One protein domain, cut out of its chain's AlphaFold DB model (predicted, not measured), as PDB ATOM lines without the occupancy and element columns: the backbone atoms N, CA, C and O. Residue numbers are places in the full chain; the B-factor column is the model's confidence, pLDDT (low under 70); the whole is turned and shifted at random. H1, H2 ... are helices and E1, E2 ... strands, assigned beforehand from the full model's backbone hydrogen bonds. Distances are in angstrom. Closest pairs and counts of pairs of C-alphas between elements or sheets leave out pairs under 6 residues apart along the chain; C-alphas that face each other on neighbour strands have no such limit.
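This is residues 630 to 821 of the 822 residues of the protein "Peptidase, M23 family" of Holdemania filiformis DSM 12042 (UniProt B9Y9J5). One long, twisted sheet of eight strands has a single long helix, H2, running over one of its faces for most of the domain's length. H1 covers the E1 edge on that same face, and the short H3 sits beside H2 over E6; no named helix is on the other face. The 192 printed residues hold three named helices and eight named strands, in the order H1, E1 to E8, H2, H3, and the class is mixed, helices and strands. The sheet's order is E1 - E2 - E3 - E4 - E5 - E6 - E7 - E8, all antiparallel. The whole is compact, with a radius of gyration of the C-alphas of 18.7 A, yet elongated, with spans of 56 by 34 by 29 A.

H1, residues 630 to 641, begins at C-alpha 630, (40.530, -39.225, 27.754), and is 16.9 A long. E1 is residues 655 to 658, E2 666 to 670 and E3 679 to 683. E4, residues 690 to 706, spans 44.5 A and bends by 90 degrees at residue 703. E5, residues 709 to 722, spans 40.0 A, and E6, residues 725 to 736, spans 35.7 A. E7, residues 741 to 748, bends by 67 degrees at residue 745; E8 is residues 753 to 756. H2, residues 768 to 803, runs 50.4 A from (38.881, 16.831, 20.101) to (40.473, -33.499, 19.123). H3 is residues 816 to 820.

E1 to E8 form a meander, each strand the antiparallel neighbour of the one before, with E1 and E8 as edge strands. Backbone pairs within hydrogen-bond range include N 657 and O 668 between E1 and E2, 2.8 A, N 698 and O 715 between E4 and E5, 2.8 A, and N 746 and O 755 between E7 and E8, 2.9 A. E4 pairs with E3 over residues 690 to 694 and with E5 over 694 to 706. H1 lies over E1 at a height over the sheet of 9.3 A. H2 is on the same face; its closest C-alphas to E4 are those of Ala 773 and Val 705, 6.4 A. With residues 795 to 803 alone H2 touches H1, opposite ways at a steep tilt of 35.3 degrees, only just past shallow; the C-alphas of Ile 635 and Ile 799 are closest, 6.0 A. H3 touches H2, closest at the C-alphas of Leu 816 and Gln 786, 5.6 A. Every O i to N i+4 pair is within hydrogen-bond range in H1 and H3, and 31 of 32 in H2.

The C-alphas of Thr 630 and Asp 765, the two farthest apart, are 57.8 A apart. The printed part has no cut. The links H1 to E1, E8 to H2 and H2 to H3 are long. Mean pLDDT of the printed part is 81.4; 37 residues are under 70, among them 659 to 665 and 757 to 764.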
ATOM      1  N   THR A 630      39.070 -39.341  27.613       85.00
ATOM      2  CA  THR A 630      40.530 -39.225  27.754       85.00
ATOM      3  C   THR A 630      41.018 -37.930  27.116       85.00
ATOM      4  O   THR A 630      41.768 -37.185  27.739       85.00
ATOM      5  N   GLN A 631      40.532 -37.634  25.909       86.44
ATOM      6  CA  GLN A 631      40.797 -36.377  25.212       86.44
ATOM      7  C   GLN A 631      40.279 -35.182  26.020       86.44
ATOM      8  O   GLN A 631      40.969 -34.174  26.132       86.44
ATOM      9  N   TRP A 632      39.104 -35.302  26.646       88.50
ATOM     10  CA  TRP A 632      38.573 -34.251  27.519       88.50
ATOM     11  C   TRP A 632      39.463 -33.989  28.744       88.50
ATOM     12  O   TRP A 632      39.786 -32.839  29.034       88.50
ATOM     13  N   GLU A 633      39.911 -35.044  29.435       87.81
ATOM     14  CA  GLU A 633      40.848 -34.918  30.562       87.81
ATOM     15  C   GLU A 633      42.164 -34.244  30.128       87.81
ATOM     16  O   GLU A 633      42.730 -33.449  30.880       87.81
ATOM     17  N   GLU A 634      42.643 -34.511  28.909       90.62
ATOM     18  CA  GLU A 634      43.829 -33.863  28.342       90.62
ATOM     19  C   GLU A 634      43.598 -32.372  28.049       90.62
ATOM     20  O   GLU A 634      44.405 -31.537  28.468       90.62
ATOM     21  N   ILE A 635      42.471 -32.023  27.421       90.81
ATOM     22  CA  ILE A 635      42.070 -30.633  27.151       90.81
ATOM     23  C   ILE A 635      41.995 -29.833  28.456       90.81
ATOM     24  O   ILE A 635      42.568 -28.746  28.547       90.81
ATOM     25  N   GLU A 636      41.373 -30.383  29.504       91.62
ATOM     26  CA  GLU A 636      41.311 -29.737  30.822       91.62
ATOM     27  C   GLU A 636      42.707 -29.468  31.405       91.62
ATOM     28  O   GLU A 636      42.940 -28.418  32.010       91.62
ATOM     29  N   GLN A 637      43.660 -30.391  31.225       92.25
ATOM     30  CA  GLN A 637      45.035 -30.203  31.698       92.25
ATOM     31  C   GLN A 637      45.792 -29.141  30.902       92.25
ATOM     32  O   GLN A 637      46.543 -28.371  31.508       92.25
ATOM     33  N   VAL A 638      45.626 -29.112  29.579       93.50
ATOM     34  CA  VAL A 638      46.273 -28.125  28.705       93.50
ATOM     35  C   VAL A 638      45.749 -26.727  29.010       93.50
ATOM     36  O   VAL A 638      46.544 -25.829  29.280       93.50
ATOM     37  N   VAL A 639      44.425 -26.558  29.103       93.06
ATOM     38  CA  VAL A 639      43.807 -25.271  29.457       93.06
ATOM     39  C   VAL A 639      44.281 -24.803  30.830       93.06
ATOM     40  O   VAL A 639      44.762 -23.683  30.961       93.06
ATOM     41  N   LYS A 640      44.250 -25.672  31.848       90.69
ATOM     42  CA  LYS A 640      44.643 -25.309  33.218       90.69
ATOM     43  C   LYS A 640      46.112 -24.881  33.358       90.69
ATOM     44  O   LYS A 640      46.437 -24.153  34.294       90.69
ATOM     45  N   LYS A 641      47.003 -25.380  32.495       89.88
ATOM     46  CA  LYS A 641      48.444 -25.064  32.509       89.88
ATOM     47  C   LYS A 641      48.823 -23.910  31.581       89.88
ATOM     48  O   LYS A 641      49.970 -23.478  31.636       89.88
ATOM     49  N   SER A 642      47.903 -23.462  30.731       90.19
ATOM     50  CA  SER A 642      48.158 -22.412  29.751       90.19
ATOM     51  C   SER A 642      48.363 -21.053  30.420       90.19
ATOM     52  O   SER A 642      47.636 -20.692  31.345       90.19
ATOM     53  N   ASP A 643      49.331 -20.289  29.920       90.31
ATOM     54  CA  ASP A 643      49.584 -18.893  30.284       90.31
ATOM     55  C   ASP A 643      48.921 -17.902  29.308       90.31
ATOM     56  O   ASP A 643      49.142 -16.693  29.411       90.31
ATOM     57  N   ALA A 644      48.101 -18.392  28.366       90.12
ATOM     58  CA  ALA A 644      47.516 -17.585  27.294       90.12
ATOM     59  C   ALA A 644      46.732 -16.367  27.803       90.12
ATOM     60  O   ALA A 644      46.768 -15.299  27.199       90.12
ATOM     61  N   PHE A 645      46.074 -16.508  28.954       92.38
ATOM     62  CA  PHE A 645      45.230 -15.469  29.539       92.38
ATOM     63  C   PHE A 645      45.860 -14.768  30.747       92.38
ATOM     64  O   PHE A 645      45.180 -13.984  31.403       92.38
ATOM     65  N   GLU A 646      47.147 -14.990  31.042       90.75
ATOM     66  CA  GLU A 646      47.807 -14.356  32.195       90.75
ATOM     67  C   GLU A 646      47.872 -12.825  32.045       90.75
ATOM     68  O   GLU A 646      47.677 -12.096  33.009       90.75
ATOM     69  N   GLU A 647      48.078 -12.313  30.824       89.62
ATOM     70  CA  GLU A 647      48.034 -10.866  30.543       89.62
ATOM     71  C   GLU A 647      46.592 -10.313  30.532       89.62
ATOM     72  O   GLU A 647      46.371  -9.127  30.804       89.62
ATOM     73  N   TYR A 648      45.605 -11.172  30.244       89.62
ATOM     74  CA  TYR A 648      44.185 -10.818  30.230       89.62
ATOM     75  C   TYR A 648      43.621 -10.691  31.648       89.62
ATOM     76  O   TYR A 648      43.040  -9.662  31.991       89.62
ATOM     77  N   MET A 649      43.831 -11.712  32.481       88.25
ATOM     78  CA  MET A 649      43.351 -11.778  33.859       88.25
ATOM     79  C   MET A 649      44.404 -12.449  34.762       88.25
ATOM     80  O   MET A 649      44.323 -13.655  35.016       88.25
ATOM     81  N   PRO A 650      45.392 -11.685  35.267       87.62
ATOM     82  CA  PRO A 650      46.500 -12.229  36.046       87.62
ATOM     83  C   PRO A 650      46.041 -13.043  37.260       87.62
ATOM     84  O   PRO A 650      45.184 -12.607  38.034       87.62
ATOM     85  N   GLY A 651      46.628 -14.225  37.450       83.94
ATOM     86  CA  GLY A 651      46.296 -15.125  38.559       83.94
ATOM     87  C   GLY A 651      44.933 -15.830  38.464       83.94
ATOM     88  O   GLY A 651      44.568 -16.551  39.399       83.94
ATOM     89  N   PHE A 652      44.181 -15.669  37.370       87.69
ATOM     90  CA  PHE A 652      42.959 -16.430  37.115       87.69
ATOM     91  C   PHE A 652      43.272 -17.710  36.336       87.69
ATOM     92  O   PHE A 652      43.872 -17.677  35.269       87.69
ATOM     93  N   THR A 653      42.840 -18.861  36.851       87.25
ATOM     94  CA  THR A 653      43.004 -20.135  36.137       87.25
ATOM     95  C   THR A 653      41.851 -20.330  35.148       87.25
ATOM     96  O   THR A 653      40.705 -20.430  35.603       87.25
ATOM     97  N   PRO A 654      42.115 -20.422  33.832       90.69
ATOM     98  CA  PRO A 654      41.068 -20.635  32.842       90.69
ATOM     99  C   PRO A 654      40.415 -22.010  33.023       90.69
ATOM    100  O   PRO A 654      41.040 -22.969  33.490       90.69
ATOM    101  N   LYS A 655      39.137 -22.103  32.657       90.50
ATOM    102  CA  LYS A 655      38.339 -23.332  32.745       90.50
ATOM    103  C   LYS A 655      37.875 -23.756  31.362       90.50
ATOM    104  O   LYS A 655      37.470 -22.902  30.582       90.50
ATOM    105  N   ALA A 656      37.914 -25.058  31.092       89.44
ATOM    106  CA  ALA A 656      37.298 -25.660  29.917       89.44
ATOM    107  C   ALA A 656      35.912 -26.204  30.289       89.44
ATOM    108  O   ALA A 656      35.762 -26.877  31.308       89.44
ATOM    109  N   GLU A 657      34.910 -25.910  29.471       86.69
ATOM    110  CA  GLU A 657      33.512 -26.291  29.653       86.69
ATOM    111  C   GLU A 657      32.955 -26.824  28.326       86.69
ATOM    112  O   GLU A 657      33.405 -26.439  27.248       86.69
ATOM    113  N   HIS A 658      31.973 -27.721  28.389       75.88
ATOM    114  CA  HIS A 658      31.243 -28.201  27.214       75.88
ATOM    115  C   HIS A 658      29.742 -28.243  27.517       75.88
ATOM    116  O   HIS A 658      29.328 -28.415  28.668       75.88
ATOM    117  N   ASN A 659      28.902 -28.129  26.488       64.69
ATOM    118  CA  ASN A 659      27.454 -28.229  26.660       64.69
ATOM    119  C   ASN A 659      27.036 -29.678  27.007       64.69
ATOM    120  O   ASN A 659      27.447 -30.642  26.358       64.69
ATOM    121  N   TYR A 660      26.228 -29.850  28.059       43.97
ATOM    122  CA  TYR A 660      25.700 -31.152  28.496       43.97
ATOM    123  C   TYR A 660      24.424 -31.511  27.710       43.97
ATOM    124  O   TYR A 660      23.395 -30.869  27.903       43.97
ATOM    125  N   GLY A 661      24.447 -32.570  26.883       42.25
ATOM    126  CA  GLY A 661      23.204 -33.160  26.340       42.25
ATOM    127  C   GLY A 661      23.252 -33.838  24.963       42.25
ATOM    128  O   GLY A 661      22.267 -34.462  24.574       42.25
ATOM    129  N   SER A 662      24.369 -33.776  24.241       39.25
ATOM    130  CA  SER A 662      24.576 -34.428  22.938       39.25
ATOM    131  C   SER A 662      26.067 -34.682  22.700       39.25
ATOM    132  O   SER A 662      26.884 -34.311  23.540       39.25
ATOM    133  N   VAL A 663      26.414 -35.353  21.591       49.25
ATOM    134  CA  VAL A 663      27.799 -35.489  21.093       49.25
ATOM    135  C   VAL A 663      28.515 -34.148  21.273       49.25
ATOM    136  O   VAL A 663      27.945 -33.127  20.890       49.25
ATOM    137  N   ILE A 664      29.685 -34.144  21.924       54.00
ATOM    138  CA  ILE A 664      30.417 -32.917  22.273       54.00
ATOM    139  C   ILE A 664      30.687 -32.147  20.976       54.00
ATOM    140  O   ILE A 664      31.524 -32.561  20.181       54.00
ATOM    141  N   SER A 665      29.930 -31.075  20.743       59.75
ATOM    142  CA  SER A 665      29.993 -30.269  19.518       59.75
ATOM    143  C   SER A 665      30.671 -28.917  19.729       59.75
ATOM    144  O   SER A 665      30.944 -28.219  18.758       59.75
ATOM    145  N   GLU A 666      30.915 -28.538  20.986       78.38
ATOM    146  CA  GLU A 666      31.403 -27.218  21.378       78.38
ATOM    147  C   GLU A 666      32.269 -27.304  22.642       78.38
ATOM    148  O   GLU A 666      31.880 -27.928  23.635       78.38
ATOM    149  N   ILE A 667      33.428 -26.648  22.596       87.19
ATOM    150  CA  ILE A 667      34.344 -26.448  23.720       87.19
ATOM    151  C   ILE A 667      34.393 -24.954  24.013       87.19
ATOM    152  O   ILE A 667      34.722 -24.155  23.140       87.19
ATOM    153  N   MET A 668      34.110 -24.578  25.252       88.81
ATOM    154  CA  MET A 668      34.197 -23.206  25.732       88.81
ATOM    155  C   MET A 668      35.348 -23.087  26.723       88.81
ATOM    156  O   MET A 668      35.495 -23.910  27.622       88.81
ATOM    157  N   ILE A 669      36.166 -22.052  26.571       91.88
ATOM    158  CA  ILE A 669      37.217 -21.695  27.515       91.88
ATOM    159  C   ILE A 669      36.830 -20.377  28.160       91.88
ATOM    160  O   ILE A 669      36.724 -19.352  27.486       91.88
ATOM    161  N   THR A 670      36.653 -20.399  29.474       89.81
ATOM    162  CA  THR A 670      36.287 -19.233  30.275       89.81
ATOM    163  C   THR A 670      37.514 -18.780  31.058       89.81
ATOM    164  O   THR A 670      37.973 -19.469  31.973       89.81
ATOM    165  N   ALA A 671      38.064 -17.620  30.689       87.06
ATOM    166  CA  ALA A 671      39.267 -17.040  31.294       87.06
ATOM    167  C   ALA A 671      38.981 -15.763  32.104       87.06
ATOM    168  O   ALA A 671      39.868 -14.946  32.343       87.06
ATOM    169  N   GLN A 672      37.730 -15.579  32.524       80.69
ATOM    170  CA  GLN A 672      37.291 -14.423  33.295       80.69
ATOM    171  C   GLN A 672      36.277 -14.824  34.379       80.69
ATOM    172  O   GLN A 672      35.636 -15.867  34.261       80.69
ATOM    173  N   PRO A 673      36.090 -14.005  35.434       71.88
ATOM    174  CA  PRO A 673      35.172 -14.319  36.535       71.88
ATOM    175  C   PRO A 673      33.683 -14.330  36.161       71.88
ATOM    176  O   PRO A 673      32.866 -14.802  36.946       71.88
ATOM    177  N   ASN A 674      33.328 -13.761  35.008       65.56
ATOM    178  CA  ASN A 674      31.962 -13.721  34.495       65.56
ATOM    179  C   ASN A 674      31.777 -14.918  33.542       65.56
ATOM    180  O   ASN A 674      32.679 -15.170  32.752       65.56
ATOM    181  N   ASP A 675      30.636 -15.613  33.575       60.53
ATOM    182  CA  ASP A 675      30.370 -16.864  32.823       60.53
ATOM    183  C   ASP A 675      30.231 -16.686  31.285       60.53
ATOM    184  O   ASP A 675      29.368 -17.285  30.648       60.53
ATOM    185  N   PHE A 676      31.043 -15.829  30.660       74.19
ATOM    186  CA  PHE A 676      31.118 -15.678  29.206       74.19
ATOM    187  C   PHE A 676      32.388 -16.338  28.678       74.19
ATOM    188  O   PHE A 676      33.486 -16.049  29.174       74.19
ATOM    189  N   SER A 677      32.245 -17.155  27.634       82.62
ATOM    190  CA  SER A 677      33.370 -17.816  26.981       82.62
ATOM    191  C   SER A 677      34.329 -16.791  26.364       82.62
ATOM    192  O   SER A 677      33.931 -15.864  25.657       82.62
ATOM    193  N   THR A 678      35.614 -16.955  26.665       88.81
ATOM    194  CA  THR A 678      36.713 -16.182  26.073       88.81
ATOM    195  C   THR A 678      37.136 -16.788  24.741       88.81
ATOM    196  O   THR A 678      37.410 -16.055  23.797       88.81
ATOM    197  N   VAL A 679      37.132 -18.119  24.645       92.44
ATOM    198  CA  VAL A 679      37.324 -18.866  23.397       92.44
ATOM    199  C   VAL A 679      36.213 -19.898  23.277       92.44
ATOM    200  O   VAL A 679      35.896 -20.580  24.248       92.44
ATOM    201  N   THR A 680      35.642 -20.034  22.092       89.88
ATOM    202  CA  THR A 680      34.663 -21.063  21.755       89.88
ATOM    203  C   THR A 680      35.163 -21.808  20.524       89.88
ATOM    204  O   THR A 680      35.487 -21.176  19.526       89.88
ATOM    205  N   ILE A 681      35.234 -23.134  20.587       89.00
ATOM    206  CA  ILE A 681      35.630 -24.012  19.483       89.00
ATOM    207  C   ILE A 681      34.426 -24.889  19.146       89.00
ATOM    208  O   ILE A 681      34.006 -25.695  19.976       89.00
ATOM    209  N   VAL A 682      33.870 -24.732  17.949       83.44
ATOM    210  CA  VAL A 682      32.695 -25.466  17.462       83.44
ATOM    211  C   VAL A 682      33.071 -26.231  16.207       83.44
ATOM    212  O   VAL A 682      33.773 -25.712  15.344       83.44
ATOM    213  N   GLN A 683      32.578 -27.460  16.075       73.62
ATOM    214  CA  GLN A 683      32.616 -28.139  14.786       73.62
ATOM    215  C   GLN A 683      31.332 -27.852  14.011       73.62
ATOM    216  O   GLN A 683      30.232 -28.203  14.450       73.62
ATOM    217  N   ASN A 684      31.471 -27.268  12.827       65.50
ATOM    218  CA  ASN A 684      30.340 -27.041  11.946       65.50
ATOM    219  C   ASN A 684      29.881 -28.380  11.343       65.50
ATOM    220  O   ASN A 684      30.614 -29.052  10.614       65.50
ATOM    221  N   ALA A 685      28.650 -28.789  11.660       55.53
ATOM    222  CA  ALA A 685      28.117 -30.094  11.271       55.53
ATOM    223  C   ALA A 685      27.901 -30.252   9.753       55.53
ATOM    224  O   ALA A 685      27.853 -31.384   9.273       55.53
ATOM    225  N   SER A 686      27.757 -29.151   9.003       50.34
ATOM    226  CA  SER A 686      27.570 -29.185   7.549       50.34
ATOM    227  C   SER A 686      28.873 -29.036   6.769       50.34
ATOM    228  O   SER A 686      29.022 -29.684   5.734       50.34
ATOM    229  N   THR A 687      29.822 -28.220   7.241       55.31
ATOM    230  CA  THR A 687      31.094 -27.990   6.526       55.31
ATOM    231  C   THR A 687      32.221 -28.914   6.991       55.31
ATOM    232  O   THR A 687      33.138 -29.187   6.215       55.31
ATOM    233  N   GLY A 688      32.138 -29.432   8.221       59.25
ATOM    234  CA  GLY A 688      33.185 -30.219   8.874       59.25
ATOM    235  C   GLY A 688      34.349 -29.381   9.416       59.25
ATOM    236  O   GLY A 688      35.252 -29.950  10.031       59.25
ATOM    237  N   GLU A 689      34.324 -28.063   9.209       71.44
ATOM    238  CA  GLU A 689      35.348 -27.122   9.667       71.44
ATOM    239  C   GLU A 689      35.274 -26.898  11.175       71.44
ATOM    240  O   GLU A 689      34.215 -27.034  11.800       71.44
ATOM    241  N   VAL A 690      36.420 -26.538  11.751       78.94
ATOM    242  CA  VAL A 690      36.480 -26.080  13.134       78.94
ATOM    243  C   VAL A 690      36.388 -24.557  13.130       78.94
ATOM    244  O   VAL A 690      37.238 -23.858  12.582       78.94
ATOM    245  N   GLU A 691      35.329 -24.044  13.734       85.25
ATOM    246  CA  GLU A 691      35.108 -22.621  13.942       85.25
ATOM    247  C   GLU A 691      35.608 -22.267  15.338       85.25
ATOM    248  O   GLU A 691      35.089 -22.743  16.349       85.25
ATOM    249  N   VAL A 692      36.633 -21.427  15.401       89.56
ATOM    250  CA  VAL A 692      37.110 -20.852  16.651       89.56
ATOM    251  C   VAL A 692      36.549 -19.438  16.712       89.56
ATOM    252  O   VAL A 692      36.637 -18.700  15.742       89.56
ATOM    253  N   SER A 693      35.950 -19.043  17.827       90.56
ATOM    254  CA  SER A 693      35.474 -17.685  18.105       90.56
ATOM    255  C   SER A 693      36.112 -17.186  19.396       90.56
ATOM    256  O   SER A 693      36.268 -17.962  20.335       90.56
ATOM    257  N   ARG A 694      36.487 -15.903  19.464       92.81
ATOM    258  CA  ARG A 694      37.123 -15.303  20.653       92.81
ATOM    259  C   ARG A 694      36.388 -14.044  21.086       92.81
ATOM    260  O   ARG A 694      35.881 -13.304  20.243       92.81
ATOM    261  N   SER A 695      36.313 -13.799  22.387       92.06
ATOM    262  CA  SER A 695      35.650 -12.620  22.941       92.06
ATOM    263  C   SER A 695      36.367 -12.129  24.193       92.06
ATOM    264  O   SER A 695      36.486 -12.856  25.178       92.06
ATOM    265  N   TYR A 696      36.809 -10.875  24.169       92.12
ATOM    266  CA  TYR A 696      37.570 -10.241  25.242       92.12
ATOM    267  C   TYR A 696      36.811  -9.026  25.767       92.12
ATOM    268  O   TYR A 696      36.486  -8.119  25.004       92.12
ATOM    269  N   LEU A 697      36.541  -9.001  27.071       90.69
ATOM    270  CA  LEU A 697      35.815  -7.939  27.755       90.69
ATOM    271  C   LEU A 697      36.713  -7.269  28.797       90.69
ATOM    272  O   LEU A 697      36.967  -7.817  29.869       90.69
ATOM    273  N   PHE A 698      37.115  -6.038  28.517       90.12
ATOM    274  CA  PHE A 698      37.871  -5.192  29.432       90.12
ATOM    275  C   PHE A 698      36.931  -4.230  30.157       90.12
ATOM    276  O   PHE A 698      36.011  -3.676  29.555       90.12
ATOM    277  N   LYS A 699      37.156  -4.042  31.459       89.31
ATOM    278  CA  LYS A 699      36.441  -3.075  32.305       89.31
ATOM    279  C   LYS A 699      37.479  -2.240  33.042       89.31
ATOM    280  O   LYS A 699      37.850  -2.574  34.165       89.31
ATOM    281  N   GLU A 700      37.959  -1.195  32.387       88.06
ATOM    282  CA  GLU A 700      39.037  -0.350  32.892       88.06
ATOM    283  C   GLU A 700      38.473   0.933  33.507       88.06
ATOM    284  O   GLU A 700      37.559   1.558  32.964       88.06
ATOM    285  N   LYS A 701      39.029   1.324  34.654       86.00
ATOM    286  CA  LYS A 701      38.782   2.625  35.280       86.00
ATOM    287  C   LYS A 701      40.098   3.374  35.357       86.00
ATOM    288  O   LYS A 701      41.058   2.871  35.935       86.00
ATOM    289  N   MET A 702      40.131   4.557  34.765       84.06
ATOM    290  CA  MET A 702      41.318   5.391  34.656       84.06
ATOM    291  C   MET A 702      41.056   6.713  35.365       84.06
ATOM    292  O   MET A 702      40.123   7.431  35.012       84.06
ATOM    293  N   ASP A 703      41.884   7.031  36.357       75.38
ATOM    294  CA  ASP A 703      41.698   8.229  37.182       75.38
ATOM    295  C   ASP A 703      42.074   9.525  36.435       75.38
ATOM    296  O   ASP A 703      41.482  10.571  36.690       75.38
ATOM    297  N   GLU A 704      43.017   9.463  35.485       67.75
ATOM    298  CA  GLU A 704      43.509  10.621  34.723       67.75
ATOM    299  C   GLU A 704      43.787  10.249  33.253       67.75
ATOM    300  O   GLU A 704      44.862   9.752  32.918       67.75
ATOM    301  N   VAL A 705      42.832  10.501  32.348       71.88
ATOM    302  CA  VAL A 705      43.055  10.399  30.882       71.88
ATOM    303  C   VAL A 705      43.416  11.763  30.275       71.88
ATOM    304  O   VAL A 705      44.177  11.857  29.312       71.88
ATOM    305  N   LEU A 706      42.917  12.832  30.895       71.25
ATOM    306  CA  LEU A 706      43.308  14.236  30.743       71.25
ATOM    307  C   LEU A 706      43.344  14.868  32.152       71.25
ATOM    308  O   LEU A 706      42.784  14.270  33.076       71.25
ATOM    309  N   PRO A 707      43.964  16.051  32.355       69.56
ATOM    310  CA  PRO A 707      43.994  16.697  33.670       69.56
ATOM    311  C   PRO A 707      42.580  16.837  34.264       69.56
ATOM    312  O   PRO A 707      41.730  17.482  33.655       69.56
ATOM    313  N   ASP A 708      42.347  16.224  35.432       68.06
ATOM    314  CA  ASP A 708      41.068  16.177  36.166       68.06
ATOM    315  C   ASP A 708      39.892  15.449  35.461       68.06
ATOM    316  O   ASP A 708      38.732  15.670  35.815       68.06
ATOM    317  N   VAL A 709      40.159  14.563  34.486       73.94
ATOM    318  CA  VAL A 709      39.121  13.815  33.745       73.94
ATOM    319  C   VAL A 709      39.264  12.298  33.940       73.94
ATOM    320  O   VAL A 709      40.090  11.676  33.256       73.94
ATOM    321  N   PRO A 710      38.448  11.681  34.816       81.81
ATOM    322  CA  PRO A 710      38.395  10.230  34.935       81.81
ATOM    323  C   PRO A 710      37.580   9.610  33.792       81.81
ATOM    324  O   PRO A 710      36.598  10.195  33.320       81.81
ATOM    325  N   LEU A 711      37.976   8.408  33.373       83.88
ATOM    326  CA  LEU A 711      37.337   7.614  32.324       83.88
ATOM    327  C   LEU A 711      37.004   6.218  32.852       83.88
ATOM    328  O   LEU A 711      37.893   5.493  33.302       83.88
ATOM    329  N   GLU A 712      35.747   5.803  32.714       88.06
ATOM    330  CA  GLU A 712      35.381   4.388  32.780       88.06
ATOM    331  C   GLU A 712      35.154   3.865  31.354       88.06
ATOM    332  O   GLU A 712      34.325   4.390  30.609       88.06
ATOM    333  N   LEU A 713      35.920   2.842  30.962       88.62
ATOM    334  CA  LEU A 713      35.876   2.239  29.632       88.62
ATOM    335  C   LEU A 713      35.552   0.750  29.741       88.62
ATOM    336  O   LEU A 713      36.313  -0.036  30.308       88.62
ATOM    337  N   ILE A 714      34.435   0.348  29.138       90.25
ATOM    338  CA  ILE A 714      34.114  -1.059  28.906       90.25
ATOM    339  C   ILE A 714      34.322  -1.343  27.424       90.25
ATOM    340  O   ILE A 714      33.563  -0.855  26.587       90.25
ATOM    341  N   LEU A 715      35.338  -2.137  27.101       91.50
ATOM    342  CA  LEU A 715      35.667  -2.518  25.732       91.50
ATOM    343  C   LEU A 715      35.399  -4.008  25.545       91.50
ATOM    344  O   LEU A 715      35.985  -4.835  26.237       91.50
ATOM    345  N   ASN A 716      34.532  -4.348  24.598       91.75
ATOM    346  CA  ASN A 716      34.300  -5.724  24.183       91.75
ATOM    347  C   ASN A 716      34.799  -5.916  22.748       91.75
ATOM    348  O   ASN A 716      34.312  -5.260  21.823       91.75
ATOM    349  N   VAL A 717      35.773  -6.808  22.585       92.50
ATOM    350  CA  VAL A 717      36.364  -7.192  21.302       92.50
ATOM    351  C   VAL A 717      35.929  -8.616  21.006       92.50
ATOM    352  O   VAL A 717      36.357  -9.553  21.674       92.50
ATOM    353  N   THR A 718      35.074  -8.785  20.006       91.44
ATOM    354  CA  THR A 718      34.536 -10.088  19.624       91.44
ATOM    355  C   THR A 718      34.991 -10.441  18.213       91.44
ATOM    356  O   THR A 718      34.705  -9.716  17.264       91.44
ATOM    357  N   ILE A 719      35.667 -11.579  18.077       92.25
ATOM    358  CA  ILE A 719      36.149 -12.149  16.819       92.25
ATOM    359  C   ILE A 719      35.303 -13.388  16.527       92.25
ATOM    360  O   ILE A 719      35.560 -14.465  17.075       92.25
ATOM    361  N   LYS A 720      34.280 -13.234  15.684       86.31
ATOM    362  CA  LYS A 720      33.404 -14.337  15.274       86.31
ATOM    363  C   LYS A 720      33.906 -14.948  13.984       86.31
ATOM    364  O   LYS A 720      34.118 -14.221  13.017       86.31
ATOM    365  N   GLN A 721      34.017 -16.266  13.978       77.69
ATOM    366  CA  GLN A 721      34.213 -17.044  12.767       77.69
ATOM    367  C   GLN A 721      32.880 -17.720  12.440       77.69
ATOM    368  O   GLN A 721      32.368 -18.473  13.262       77.69
ATOM    369  N   ASP A 722      32.307 -17.397  11.284       62.81
ATOM    370  CA  ASP A 722      31.053 -17.981  10.793       62.81
ATOM    371  C   ASP A 722      31.278 -18.441   9.350       62.81
ATOM    372  O   ASP A 722      31.703 -17.641   8.508       62.81
ATOM    373  N   ALA A 723      31.071 -19.734   9.084       58.44
ATOM    374  CA  ALA A 723      31.241 -20.344   7.764       58.44
ATOM    375  C   ALA A 723      32.580 -19.974   7.084       58.44
ATOM    376  O   ALA A 723      32.619 -19.546   5.929       58.44
ATOM    377  N   GLY A 724      33.680 -20.065   7.837       58.66
ATOM    378  CA  GLY A 724      35.033 -19.793   7.336       58.66
ATOM    379  C   GLY A 724      35.397 -18.310   7.171       58.66
ATOM    380  O   GLY A 724      36.520 -18.007   6.775       58.66
ATOM    381  N   LYS A 725      34.500 -17.365   7.493       68.44
ATOM    382  CA  LYS A 725      34.795 -15.922   7.479       68.44
ATOM    383  C   LYS A 725      34.942 -15.388   8.898       68.44
ATOM    384  O   LYS A 725      33.991 -15.407   9.679       68.44
ATOM    385  N   SER A 726      36.118 -14.849   9.204       80.12
ATOM    386  CA  SER A 726      36.336 -14.100  10.439       80.12
ATOM    387  C   SER A 726      35.855 -12.662  10.305       80.12
ATOM    388  O   SER A 726      36.120 -11.969   9.323       80.12
ATOM    389  N   SER A 727      35.137 -12.205  11.321       86.50
ATOM    390  CA  SER A 727      34.678 -10.830  11.462       86.50
ATOM    391  C   SER A 727      34.971 -10.333  12.870       86.50
ATOM    392  O   SER A 727      34.857 -11.075  13.848       86.50
ATOM    393  N   VAL A 728      35.352  -9.063  12.971       90.19
ATOM    394  CA  VAL A 728      35.654  -8.412  14.245       90.19
ATOM    395  C   VAL A 728      34.579  -7.374  14.532       90.19
ATOM    396  O   VAL A 728      34.310  -6.492  13.717       90.19
ATOM    397  N   ALA A 729      33.987  -7.459  15.717       90.88
ATOM    398  CA  ALA A 729      33.110  -6.445  16.275       90.88
ATOM    399  C   ALA A 729      33.765  -5.858  17.528       90.88
ATOM    400  O   ALA A 729      34.063  -6.582  18.477       90.88
ATOM    401  N   ILE A 730      33.978  -4.541  17.532       91.94
ATOM    402  CA  ILE A 730      34.548  -3.808  18.666       91.94
ATOM    403  C   ILE A 730      33.470  -2.868  19.185       91.94
ATOM    404  O   ILE A 730      33.117  -1.894  18.521       91.94
ATOM    405  N   THR A 731      32.936  -3.152  20.366       91.44
ATOM    406  CA  THR A 731      31.944  -2.295  21.022       91.44
ATOM    407  C   THR A 731      32.563  -1.660  22.252       91.44
ATOM    408  O   THR A 731      33.159  -2.366  23.066       91.44
ATOM    409  N   ALA A 732      32.410  -0.348  22.396       88.94
ATOM    410  CA  ALA A 732      32.919   0.395  23.537       88.94
ATOM    411  C   ALA A 732      31.783   1.145  24.233       88.94
ATOM    412  O   ALA A 732      30.930   1.753  23.581       88.94
ATOM    413  N   ASN A 733      31.809   1.109  25.560       88.38
ATOM    414  CA  ASN A 733      31.017   1.956  26.430       88.38
ATOM    415  C   ASN A 733      31.974   2.870  27.198       88.38
ATOM    416  O   ASN A 733      32.878   2.395  27.885       88.38
ATOM    417  N   VAL A 734      31.800   4.169  27.001       86.19
ATOM    418  CA  VAL A 734      32.654   5.246  27.486       86.19
ATOM    419  C   VAL A 734      31.818   6.102  28.423       86.19
ATOM    420  O   VAL A 734      30.849   6.726  27.985       86.19
ATOM    421  N   ASP A 735      32.218   6.174  29.687       84.12
ATOM    422  CA  ASP A 735      31.611   7.046  30.689       84.12
ATOM    423  C   ASP A 735      32.652   8.048  31.207       84.12
ATOM    424  O   ASP A 735      33.658   7.691  31.824       84.12
ATOM    425  N   LEU A 736      32.403   9.325  30.920       76.81
ATOM    426  CA  LEU A 736      33.161  10.475  31.407       76.81
ATOM    427  C   LEU A 736      32.284  11.231  32.415       76.81
ATOM    428  O   LEU A 736      31.857  12.367  32.177       76.81
ATOM    429  N   SER A 737      31.970  10.580  33.537       63.75
ATOM    430  CA  SER A 737      30.857  10.931  34.434       63.75
ATOM    431  C   SER A 737      30.904  12.361  34.986       63.75
ATOM    432  O   SER A 737      29.862  12.955  35.267       63.75
ATOM    433  N   TYR A 738      32.094  12.959  35.108       64.12
ATOM    434  CA  TYR A 738      32.265  14.346  35.565       64.12
ATOM    435  C   TYR A 738      31.868  15.404  34.525       64.12
ATOM    436  O   TYR A 738      31.554  16.537  34.893       64.12
ATOM    437  N   HIS A 739      31.830  15.041  33.242       63.62
ATOM    438  CA  HIS A 739      31.499  15.940  32.133       63.62
ATOM    439  C   HIS A 739      30.156  15.623  31.465       63.62
ATOM    440  O   HIS A 739      29.826  16.242  30.457       63.62
ATOM    441  N   LEU A 740      29.364  14.706  32.038       66.00
ATOM    442  CA  LEU A 740      28.056  14.272  31.520       66.00
ATOM    443  C   LEU A 740      28.112  13.662  30.103       66.00
ATOM    444  O   LEU A 740      27.081  13.581  29.437       66.00
ATOM    445  N   TYR A 741      29.285  13.218  29.634       72.88
ATOM    446  CA  TYR A 741      29.413  12.527  28.349       72.88
ATOM    447  C   TYR A 741      29.380  11.016  28.556       72.88
ATOM    448  O   TYR A 741      30.220  10.454  29.257       72.88
ATOM    449  N   TYR A 742      28.423  10.376  27.896       75.62
ATOM    450  CA  TYR A 742      28.287   8.930  27.828       75.62
ATOM    451  C   TYR A 742      28.163   8.529  26.362       75.62
ATOM    452  O   TYR A 742      27.367   9.116  25.621       75.62
ATOM    453  N   ALA A 743      28.940   7.538  25.940       76.44
ATOM    454  CA  ALA A 743      28.824   6.953  24.614       76.44
ATOM    455  C   ALA A 743      28.841   5.438  24.681       76.44
ATOM    456  O   ALA A 743      29.775   4.828  25.186       76.44
ATOM    457  N   GLU A 744      27.841   4.843  24.050       82.75
ATOM    458  CA  GLU A 744      27.819   3.431  23.717       82.75
ATOM    459  C   GLU A 744      27.799   3.306  22.197       82.75
ATOM    460  O   GLU A 744      26.988   3.947  21.515       82.75
ATOM    461  N   GLY A 745      28.730   2.536  21.648       85.00
ATOM    462  CA  GLY A 745      28.926   2.520  20.209       85.00
ATOM    463  C   GLY A 745      29.863   1.442  19.696       85.00
ATOM    464  O   GLY A 745      30.447   0.666  20.454       85.00
ATOM    465  N   VAL A 746      30.009   1.422  18.374       87.50
ATOM    466  CA  VAL A 746      30.923   0.534  17.651       87.50
ATOM    467  C   VAL A 746      32.174   1.316  17.282       87.50
ATOM    468  O   VAL A 746      32.098   2.366  16.640       87.50
ATOM    469  N   TYR A 747      33.338   0.822  17.686       89.88
ATOM    470  CA  TYR A 747      34.609   1.424  17.320       89.88
ATOM    471  C   TYR A 747      35.004   0.990  15.905       89.88
ATOM    472  O   TYR A 747      35.061  -0.202  15.610       89.88
ATOM    473  N   ASN A 748      35.273   1.956  15.025       86.38
ATOM    474  CA  ASN A 748      35.819   1.705  13.698       86.38
ATOM    475  C   ASN A 748      37.353   1.868  13.739       86.38
ATOM    476  O   ASN A 748      37.835   3.005  13.821       86.38
ATOM    477  N   PRO A 749      38.120   0.768  13.645       84.19
ATOM    478  CA  PRO A 749      39.573   0.790  13.782       84.19
ATOM    479  C   PRO A 749      40.306   1.437  12.599       84.19
ATOM    480  O   PRO A 749      41.426   1.911  12.781       84.19
ATOM    481  N   GLU A 750      39.712   1.486  11.403       84.38
ATOM    482  CA  GLU A 750      40.323   2.133  10.228       84.38
ATOM    483  C   GLU A 750      40.260   3.656  10.343       84.38
ATOM    484  O   GLU A 750      41.235   4.370  10.115       84.38
ATOM    485  N   LYS A 751      39.083   4.160  10.713       83.69
ATOM    486  CA  LYS A 751      38.821   5.593  10.852       83.69
ATOM    487  C   LYS A 751      39.260   6.131  12.211       83.69
ATOM    488  O   LYS A 751      39.306   7.346  12.374       83.69
ATOM    489  N   ARG A 752      39.570   5.244  13.165       85.44
ATOM    490  CA  ARG A 752      39.888   5.555  14.566       85.44
ATOM    491  C   ARG A 752      38.813   6.409  15.241       85.44
ATOM    492  O   ARG A 752      39.102   7.376  15.947       85.44
ATOM    493  N   ILE A 753      37.553   6.058  14.986       83.50
ATOM    494  CA  ILE A 753      36.381   6.762  15.517       83.50
ATOM    495  C   ILE A 753      35.450   5.798  16.239       83.50
ATOM    496  O   ILE A 753      35.211   4.683  15.778       83.50
ATOM    497  N   LEU A 754      34.866   6.263  17.339       83.75
ATOM    498  CA  LEU A 754      33.749   5.596  17.995       83.75
ATOM    499  C   LEU A 754      32.434   6.086  17.377       83.75
ATOM    500  O   LEU A 754      32.133   7.278  17.414       83.75
ATOM    501  N   ILE A 755      31.658   5.170  16.802       80.50
ATOM    502  CA  ILE A 755      30.354   5.454  16.195       80.50
ATOM    503  C   ILE A 755      29.276   5.193  17.252       80.50
ATOM    504  O   ILE A 755      29.010   4.043  17.593       80.50
ATOM    505  N   GLN A 756      28.689   6.261  17.790       74.19
ATOM    506  CA  GLN A 756      27.689   6.211  18.863       74.19
ATOM    507  C   GLN A 756      26.314   5.749  18.349       74.19
ATOM    508  O   GLN A 756      25.865   6.197  17.294       74.19
ATOM    509  N   ASN A 757      25.636   4.894  19.121       63.31
ATOM    510  CA  ASN A 757      24.329   4.331  18.766       63.31
ATOM    511  C   ASN A 757      23.122   5.134  19.300       63.31
ATOM    512  O   ASN A 757      22.051   5.035  18.708       63.31
ATOM    513  N   ASP A 758      23.262   5.923  20.379       56.75
ATOM    514  CA  ASP A 758      22.127   6.608  21.035       56.75
ATOM    515  C   ASP A 758      22.410   8.083  21.409       56.75
ATOM    516  O   ASP A 758      23.553   8.463  21.656       56.75
ATOM    517  N   VAL A 759      21.369   8.929  21.410       52.81
ATOM    518  CA  VAL A 759      21.428  10.395  21.151       52.81
ATOM    519  C   VAL A 759      21.240  11.274  22.405       52.81
ATOM    520  O   VAL A 759      20.953  12.465  22.304       52.81
ATOM    521  N   THR A 760      21.376  10.751  23.622       52.56
ATOM    522  CA  THR A 760      20.965  11.503  24.829       52.56
ATOM    523  C   THR A 760      21.930  12.608  25.288       52.56
ATOM    524  O   THR A 760      21.487  13.520  25.979       52.56
ATOM    525  N   MET A 761      23.185  12.601  24.833       56.22
ATOM    526  CA  MET A 761      24.138  13.724  24.739       56.22
ATOM    527  C   MET A 761      25.273  13.228  23.837       56.22
ATOM    528  O   MET A 761      25.779  12.125  24.049       56.22
ATOM    529  N   SER A 762      25.631  13.964  22.783       60.41
ATOM    530  CA  SER A 762      26.558  13.409  21.800       60.41
ATOM    531  C   SER A 762      27.981  13.453  22.345       60.41
ATOM    532  O   SER A 762      28.517  14.517  22.629       60.41
ATOM    533  N   TYR A 763      28.640  12.302  22.421       66.19
ATOM    534  CA  TYR A 763      30.094  12.232  22.581       66.19
ATOM    535  C   TYR A 763      30.826  12.961  21.436       66.19
ATOM    536  O   TYR A 763      31.978  13.364  21.577       66.19
ATOM    537  N   MET A 764      30.138  13.239  20.321       67.50
ATOM    538  CA  MET A 764      30.635  14.129  19.268       67.50
ATOM    539  C   MET A 764      30.722  15.602  19.698       67.50
ATOM    540  O   MET A 764      31.422  16.369  19.039       67.50
ATOM    541  N   ASP A 765      30.081  15.996  20.796       71.06
ATOM    542  CA  ASP A 765      30.215  17.332  21.386       71.06
ATOM    543  C   ASP A 765      31.385  17.412  22.384       71.06
ATOM    544  O   ASP A 765      31.714  18.504  22.853       71.06
ATOM    545  N   ALA A 766      32.029  16.284  22.715       75.31
ATOM    546  CA  ALA A 766      33.259  16.283  23.499       75.31
ATOM    547  C   ALA A 766      34.407  16.929  22.706       75.31
ATOM    548  O   ALA A 766      34.442  16.892  21.469       75.31
ATOM    549  N   SER A 767      35.364  17.524  23.425       80.94
ATOM    550  CA  SER A 767      36.525  18.165  22.804       80.94
ATOM    551  C   SER A 767      37.326  17.163  21.965       80.94
ATOM    552  O   SER A 767      37.342  15.959  22.229       80.94
ATOM    553  N   GLU A 768      38.005  17.662  20.933       82.19
ATOM    554  CA  GLU A 768      38.881  16.831  20.101       82.19
ATOM    555  C   GLU A 768      39.950  16.123  20.946       82.19
ATOM    556  O   GLU A 768      40.167  14.930  20.770       82.19
ATOM    557  N   GLU A 769      40.501  16.820  21.941       83.88
ATOM    558  CA  GLU A 769      41.464  16.293  22.912       83.88
ATOM    559  C   GLU A 769      40.895  15.110  23.714       83.88
ATOM    560  O   GLU A 769      41.547  14.071  23.813       83.88
ATOM    561  N   MET A 770      39.661  15.220  24.227       81.06
ATOM    562  CA  MET A 770      38.987  14.134  24.957       81.06
ATOM    563  C   MET A 770      38.740  12.921  24.063       81.06
ATOM    564  O   MET A 770      39.028  11.792  24.460       81.06
ATOM    565  N   ARG A 771      38.253  13.142  22.836       84.06
ATOM    566  CA  ARG A 771      38.000  12.044  21.894       84.06
ATOM    567  C   ARG A 771      39.286  11.340  21.480       84.06
ATOM    568  O   ARG A 771      39.311  10.116  21.431       84.06
ATOM    569  N   SER A 772      40.353  12.093  21.215       85.56
ATOM    570  CA  SER A 772      41.666  11.531  20.898       85.56
ATOM    571  C   SER A 772      42.244  10.729  22.060       85.56
ATOM    572  O   SER A 772      42.824   9.672  21.819       85.56
ATOM    573  N   ALA A 773      42.060  11.184  23.301       85.81
ATOM    574  CA  ALA A 773      42.540  10.468  24.475       85.81
ATOM    575  C   ALA A 773      41.787   9.142  24.687       85.81
ATOM    576  O   ALA A 773      42.422   8.109  24.875       85.81
ATOM    577  N   VAL A 774      40.455   9.130  24.545       86.88
ATOM    578  CA  VAL A 774      39.654   7.890  24.591       86.88
ATOM    579  C   VAL A 774      40.036   6.937  23.454       86.88
ATOM    580  O   VAL A 774      40.243   5.751  23.695       86.88
ATOM    581  N   THR A 775      40.187   7.438  22.223       88.75
ATOM    582  CA  THR A 775      40.650   6.629  21.084       88.75
ATOM    583  C   THR A 775      42.028   6.017  21.351       88.75
ATOM    584  O   THR A 775      42.232   4.847  21.047       88.75
ATOM    585  N   ALA A 776      42.963   6.764  21.947       89.00
ATOM    586  CA  ALA A 776      44.284   6.242  22.300       89.00
ATOM    587  C   ALA A 776      44.200   5.091  23.318       89.00
ATOM    588  O   ALA A 776      44.876   4.084  23.138       89.00
ATOM    589  N   GLN A 777      43.322   5.203  24.322       90.38
ATOM    590  CA  GLN A 777      43.095   4.132  25.299       90.38
ATOM    591  C   GLN A 777      42.466   2.884  24.667       90.38
ATOM    592  O   GLN A 777      42.854   1.760  24.982       90.38
ATOM    593  N   ILE A 778      41.524   3.059  23.732       91.25
ATOM    594  CA  ILE A 778      40.962   1.935  22.969       91.25
ATOM    595  C   ILE A 778      42.061   1.242  22.150       91.25
ATOM    596  O   ILE A 778      42.137   0.018  22.162       91.25
ATOM    597  N   GLU A 779      42.927   1.993  21.465       92.38
ATOM    598  CA  GLU A 779      44.026   1.422  20.672       92.38
ATOM    599  C   GLU A 779      45.063   0.684  21.536       92.38
ATOM    600  O   GLU A 779      45.475  -0.416  21.169       92.38
ATOM    601  N   GLU A 780      45.418   1.208  22.712       92.19
ATOM    602  CA  GLU A 780      46.304   0.520  23.664       92.19
ATOM    603  C   GLU A 780      45.705  -0.820  24.130       92.19
ATOM    604  O   GLU A 780      46.387  -1.852  24.165       92.19
ATOM    605  N   LEU A 781      44.399  -0.843  24.418       92.75
ATOM    606  CA  LEU A 781      43.696  -2.082  24.748       92.75
ATOM    607  C   LEU A 781      43.608  -3.040  23.555       92.75
ATOM    608  O   LEU A 781      43.680  -4.250  23.762       92.75
ATOM    609  N   LEU A 782      43.503  -2.553  22.316       93.44
ATOM    610  CA  LEU A 782      43.546  -3.405  21.121       93.44
ATOM    611  C   LEU A 782      44.932  -4.025  20.905       93.44
ATOM    612  O   LEU A 782      45.010  -5.201  20.558       93.44
ATOM    613  N   GLU A 783      46.019  -3.288  21.147       93.81
ATOM    614  CA  GLU A 783      47.387  -3.837  21.141       93.81
ATOM    615  C   GLU A 783      47.570  -4.918  22.207       93.81
ATOM    616  O   GLU A 783      48.163  -5.967  21.949       93.81
ATOM    617  N   LYS A 784      47.028  -4.687  23.408       94.12
ATOM    618  CA  LYS A 784      46.994  -5.703  24.465       94.12
ATOM    619  C   LYS A 784      46.173  -6.924  24.044       94.12
ATOM    620  O   LYS A 784      46.613  -8.054  24.239       94.12
ATOM    621  N   THR A 785      45.010  -6.702  23.434       93.81
ATOM    622  CA  THR A 785      44.119  -7.772  22.970       93.81
ATOM    623  C   THR A 785      44.797  -8.637  21.916       93.81
ATOM    624  O   THR A 785      44.729  -9.851  22.026       93.81
ATOM    625  N   GLN A 786      45.511  -8.045  20.955       93.88
ATOM    626  CA  GLN A 786      46.261  -8.788  19.937       93.88
ATOM    627  C   GLN A 786      47.268  -9.770  20.556       93.88
ATOM    628  O   GLN A 786      47.304 -10.930  20.164       93.88
ATOM    629  N   ARG A 787      48.053  -9.339  21.552       94.19
ATOM    630  CA  ARG A 787      49.037 -10.222  22.211       94.19
ATOM    631  C   ARG A 787      48.383 -11.383  22.955       94.19
ATOM    632  O   ARG A 787      48.918 -12.489  22.973       94.19
ATOM    633  N   ILE A 788      47.241 -11.125  23.590       93.75
ATOM    634  CA  ILE A 788      46.442 -12.163  24.254       93.75
ATOM    635  C   ILE A 788      45.871 -13.127  23.207       93.75
ATOM    636  O   ILE A 788      45.897 -14.338  23.410       93.75
ATOM    637  N   ASP A 789      45.385 -12.596  22.086       94.31
ATOM    638  CA  ASP A 789      44.727 -13.352  21.025       94.31
ATOM    639  C   ASP A 789      45.668 -14.321  20.305       94.31
ATOM    640  O   ASP A 789      45.309 -15.478  20.113       94.31
ATOM    641  N   GLU A 790      46.905 -13.908  20.018       92.94
ATOM    642  CA  GLU A 790      47.939 -14.799  19.469       92.94
ATOM    643  C   GLU A 790      48.172 -16.021  20.372       92.94
ATOM    644  O   GLU A 790      48.159 -17.162  19.910       92.94
ATOM    645  N   LYS A 791      48.293 -15.811  21.688       94.06
ATOM    646  CA  LYS A 791      48.450 -16.924  22.636       94.06
ATOM    647  C   LYS A 791      47.182 -17.769  22.774       94.06
ATOM    648  O   LYS A 791      47.261 -18.971  23.034       94.06
ATOM    649  N   ALA A 792      46.009 -17.151  22.654       92.81
ATOM    650  CA  ALA A 792      44.740 -17.866  22.667       92.81
ATOM    651  C   ALA A 792      44.611 -18.781  21.437       92.81
ATOM    652  O   ALA A 792      44.151 -19.913  21.581       92.81
ATOM    653  N   LEU A 793      45.083 -18.340  20.266       92.19
ATOM    654  CA  LEU A 793      45.155 -19.151  19.048       92.19
ATOM    655  C   LEU A 793      46.124 -20.332  19.195       92.19
ATOM    656  O   LEU A 793      45.754 -21.451  18.838       92.19
ATOM    657  N   ASP A 794      47.299 -20.130  19.797       91.69
ATOM    658  CA  ASP A 794      48.245 -21.220  20.096       91.69
ATOM    659  C   ASP A 794      47.626 -22.282  21.027       91.69
ATOM    660  O   ASP A 794      47.856 -23.489  20.881       91.69
ATOM    661  N   LEU A 795      46.823 -21.850  22.006       93.62
ATOM    662  CA  LEU A 795      46.069 -22.753  22.877       93.62
ATOM    663  C   LEU A 795      44.972 -23.497  22.098       93.62
ATOM    664  O   LEU A 795      44.805 -24.706  22.282       93.62
ATOM    665  N   SER A 796      44.238 -22.802  21.225       92.81
ATOM    666  CA  SER A 796      43.236 -23.414  20.346       92.81
ATOM    667  C   SER A 796      43.853 -24.474  19.435       92.81
ATOM    668  O   SER A 796      43.268 -25.547  19.290       92.81
ATOM    669  N   GLU A 797      45.047 -24.237  18.889       91.25
ATOM    670  CA  GLU A 797      45.748 -25.211  18.050       91.25
ATOM    671  C   GLU A 797      46.079 -26.498  18.815       91.25
ATOM    672  O   GLU A 797      45.792 -27.594  18.331       91.25
ATOM    673  N   GLN A 798      46.609 -26.386  20.039       91.00
ATOM    674  CA  GLN A 798      46.889 -27.549  20.892       91.00
ATOM    675  C   GLN A 798      45.623 -28.367  21.173       91.00
ATOM    676  O   GLN A 798      45.642 -29.597  21.116       91.00
ATOM    677  N   ILE A 799      44.505 -27.691  21.439       91.00
ATOM    678  CA  ILE A 799      43.214 -28.344  21.677       91.00
ATOM    679  C   ILE A 799      42.723 -29.050  20.406       91.00
ATOM    680  O   ILE A 799      42.308 -30.206  20.469       91.00
ATOM    681  N   ILE A 800      42.826 -28.410  19.242       88.50
ATOM    682  CA  ILE A 800      42.433 -28.999  17.955       88.50
ATOM    683  C   ILE A 800      43.287 -30.227  17.622       88.50
ATOM    684  O   ILE A 800      42.749 -31.237  17.166       88.50
ATOM    685  N   GLN A 801      44.589 -30.207  17.915       87.19
ATOM    686  CA  GLN A 801      45.464 -31.373  17.751       87.19
ATOM    687  C   GLN A 801      45.021 -32.566  18.617       87.19
ATOM    688  O   GLN A 801      45.057 -33.706  18.149       87.19
ATOM    689  N   ILE A 802      44.543 -32.317  19.843       87.50
ATOM    690  CA  ILE A 802      43.993 -33.362  20.725       87.50
ATOM    691  C   ILE A 802      42.698 -33.942  20.143       87.50
ATOM    692  O   ILE A 802      42.547 -35.165  20.076       87.50
ATOM    693  N   ILE A 803      41.775 -33.087  19.685       84.44
ATOM    694  CA  ILE A 803      40.473 -33.499  19.123       84.44
ATOM    695  C   ILE A 803      40.660 -34.341  17.853       84.44
ATOM    696  O   ILE A 803      39.989 -35.356  17.669       84.44
ATOM    697  N   THR A 804      41.596 -33.935  16.998       78.50
ATOM    698  CA  THR A 804      41.873 -34.553  15.691       78.50
ATOM    699  C   THR A 804      42.838 -35.735  15.764       78.50
ATOM    700  O   THR A 804      43.097 -36.376  14.747       78.50
ATOM    701  N   GLN A 805      43.402 -36.031  16.942       78.62
ATOM    702  CA  GLN A 805      44.450 -37.045  17.123       78.62
ATOM    703  C   GLN A 805      45.655 -36.829  16.183       78.62
ATOM    704  O   GLN A 805      46.280 -37.785  15.719       78.62
ATOM    705  N   GLY A 806      45.971 -35.566  15.880       66.75
ATOM    706  CA  GLY A 806      47.052 -35.181  14.970       66.75
ATOM    707  C   GLY A 806      46.712 -35.245  13.475       66.75
ATOM    708  O   GLY A 806      47.611 -35.083  12.651       66.75
ATOM    709  N   GLN A 807      45.450 -35.475  13.099       67.31
ATOM    710  CA  GLN A 807      44.988 -35.292  11.719       67.31
ATOM    711  C   GLN A 807      44.860 -33.799  11.378       67.31
ATOM    712  O   GLN A 807      44.561 -32.976  12.239       67.31
ATOM    713  N   ALA A 808      45.075 -33.438  10.112       63.59
ATOM    714  CA  ALA A 808      44.921 -32.053   9.673       63.59
ATOM    715  C   ALA A 808      43.440 -31.630   9.715       63.59
ATOM    716  O   ALA A 808      42.591 -32.295   9.120       63.59
ATOM    717  N   ALA A 809      43.144 -30.510  10.378       68.50
ATOM    718  CA  ALA A 809      41.826 -29.878  10.384       68.50
ATOM    719  C   ALA A 809      41.894 -28.480   9.764       68.50
ATOM    720  O   ALA A 809      42.838 -27.731  10.012       68.50
ATOM    721  N   ALA A 810      40.883 -28.137   8.966       70.56
ATOM    722  CA  ALA A 810      40.734 -26.809   8.387       70.56
ATOM    723  C   ALA A 810      40.074 -25.863   9.404       70.56
ATOM    724  O   ALA A 810      38.958 -26.132   9.859       70.56
ATOM    725  N   TRP A 811      40.774 -24.782   9.758       78.62
ATOM    726  CA  TRP A 811      40.259 -23.679  10.573       78.62
ATOM    727  C   TRP A 811      41.039 -22.380  10.326       78.62
ATOM    728  O   TRP A 811      42.131 -22.402   9.753       78.62
ATOM    729  N   ASP A 812      40.460 -21.244  10.722       80.75
ATOM    730  CA  ASP A 812      41.056 -19.921  10.543       80.75
ATOM    731  C   ASP A 812      41.947 -19.547  11.734       80.75
ATOM    732  O   ASP A 812      41.477 -19.393  12.863       80.75
ATOM    733  N   HIS A 813      43.235 -19.368  11.451       83.62
ATOM    734  CA  HIS A 813      44.267 -18.990  12.416       83.62
ATOM    735  C   HIS A 813      44.559 -17.479  12.434       83.62
ATOM    736  O   HIS A 813      45.575 -17.066  12.988       83.62
ATOM    737  N   SER A 814      43.734 -16.660  11.779       86.00
ATOM    738  CA  SER A 814      43.937 -15.211  11.710       86.00
ATOM    739  C   SER A 814      43.808 -14.573  13.094       86.00
ATOM    740  O   SER A 814      42.796 -14.755  13.776       86.00
ATOM    741  N   SER A 815      44.812 -13.794  13.495       90.38
ATOM    742  CA  SER A 815      44.749 -12.999  14.722       90.38
ATOM    743  C   SER A 815      43.798 -11.806  14.573       90.38
ATOM    744  O   SER A 815      43.399 -11.435  13.467       90.38
ATOM    745  N   LEU A 816      43.490 -11.122  15.678       90.25
ATOM    746  CA  LEU A 816      42.744  -9.858  15.669       90.25
ATOM    747  C   LEU A 816      43.253  -8.879  14.593       90.25
ATOM    748  O   LEU A 816      42.456  -8.322  13.841       90.25
ATOM    749  N   TYR A 817      44.564  -8.654  14.512       91.19
ATOM    750  CA  TYR A 817      45.168  -7.729  13.549       91.19
ATOM    751  C   TYR A 817      45.143  -8.248  12.115       91.19
ATOM    752  O   TYR A 817      44.889  -7.446  11.218       91.19
ATOM    753  N   ASP A 818      45.279  -9.558  11.895       87.69
ATOM    754  CA  ASP A 818      45.098 -10.145  10.564       87.69
ATOM    755  C   ASP A 818      43.680  -9.882  10.036       87.69
ATOM    756  O   ASP A 818      43.510  -9.435   8.900       87.69
ATOM    757  N   VAL A 819      42.655 -10.082  10.877       86.69
ATOM    758  CA  VAL A 819      41.248  -9.850  10.496       86.69
ATOM    759  C   VAL A 819      40.950  -8.359  10.309       86.69
ATOM    760  O   VAL A 819      40.143  -7.986   9.457       86.69
ATOM    761  N   LEU A 820      41.612  -7.486  11.073       84.50
ATOM    762  CA  LEU A 820      41.524  -6.032  10.909       84.50
ATOM    763  C   LEU A 820      42.383  -5.484   9.755       84.50
ATOM    764  O   LEU A 820      42.283  -4.294   9.456       84.50
ATOM    765  N   GLY A 821      43.223  -6.311   9.123       82.06
ATOM    766  CA  GLY A 821      44.145  -5.904   8.060       82.06
ATOM    767  C   GLY A 821      45.243  -4.934   8.516       82.06
ATOM    768  O   GLY A 821      45.602  -4.034   7.750       82.06
TER     769      GLY A 821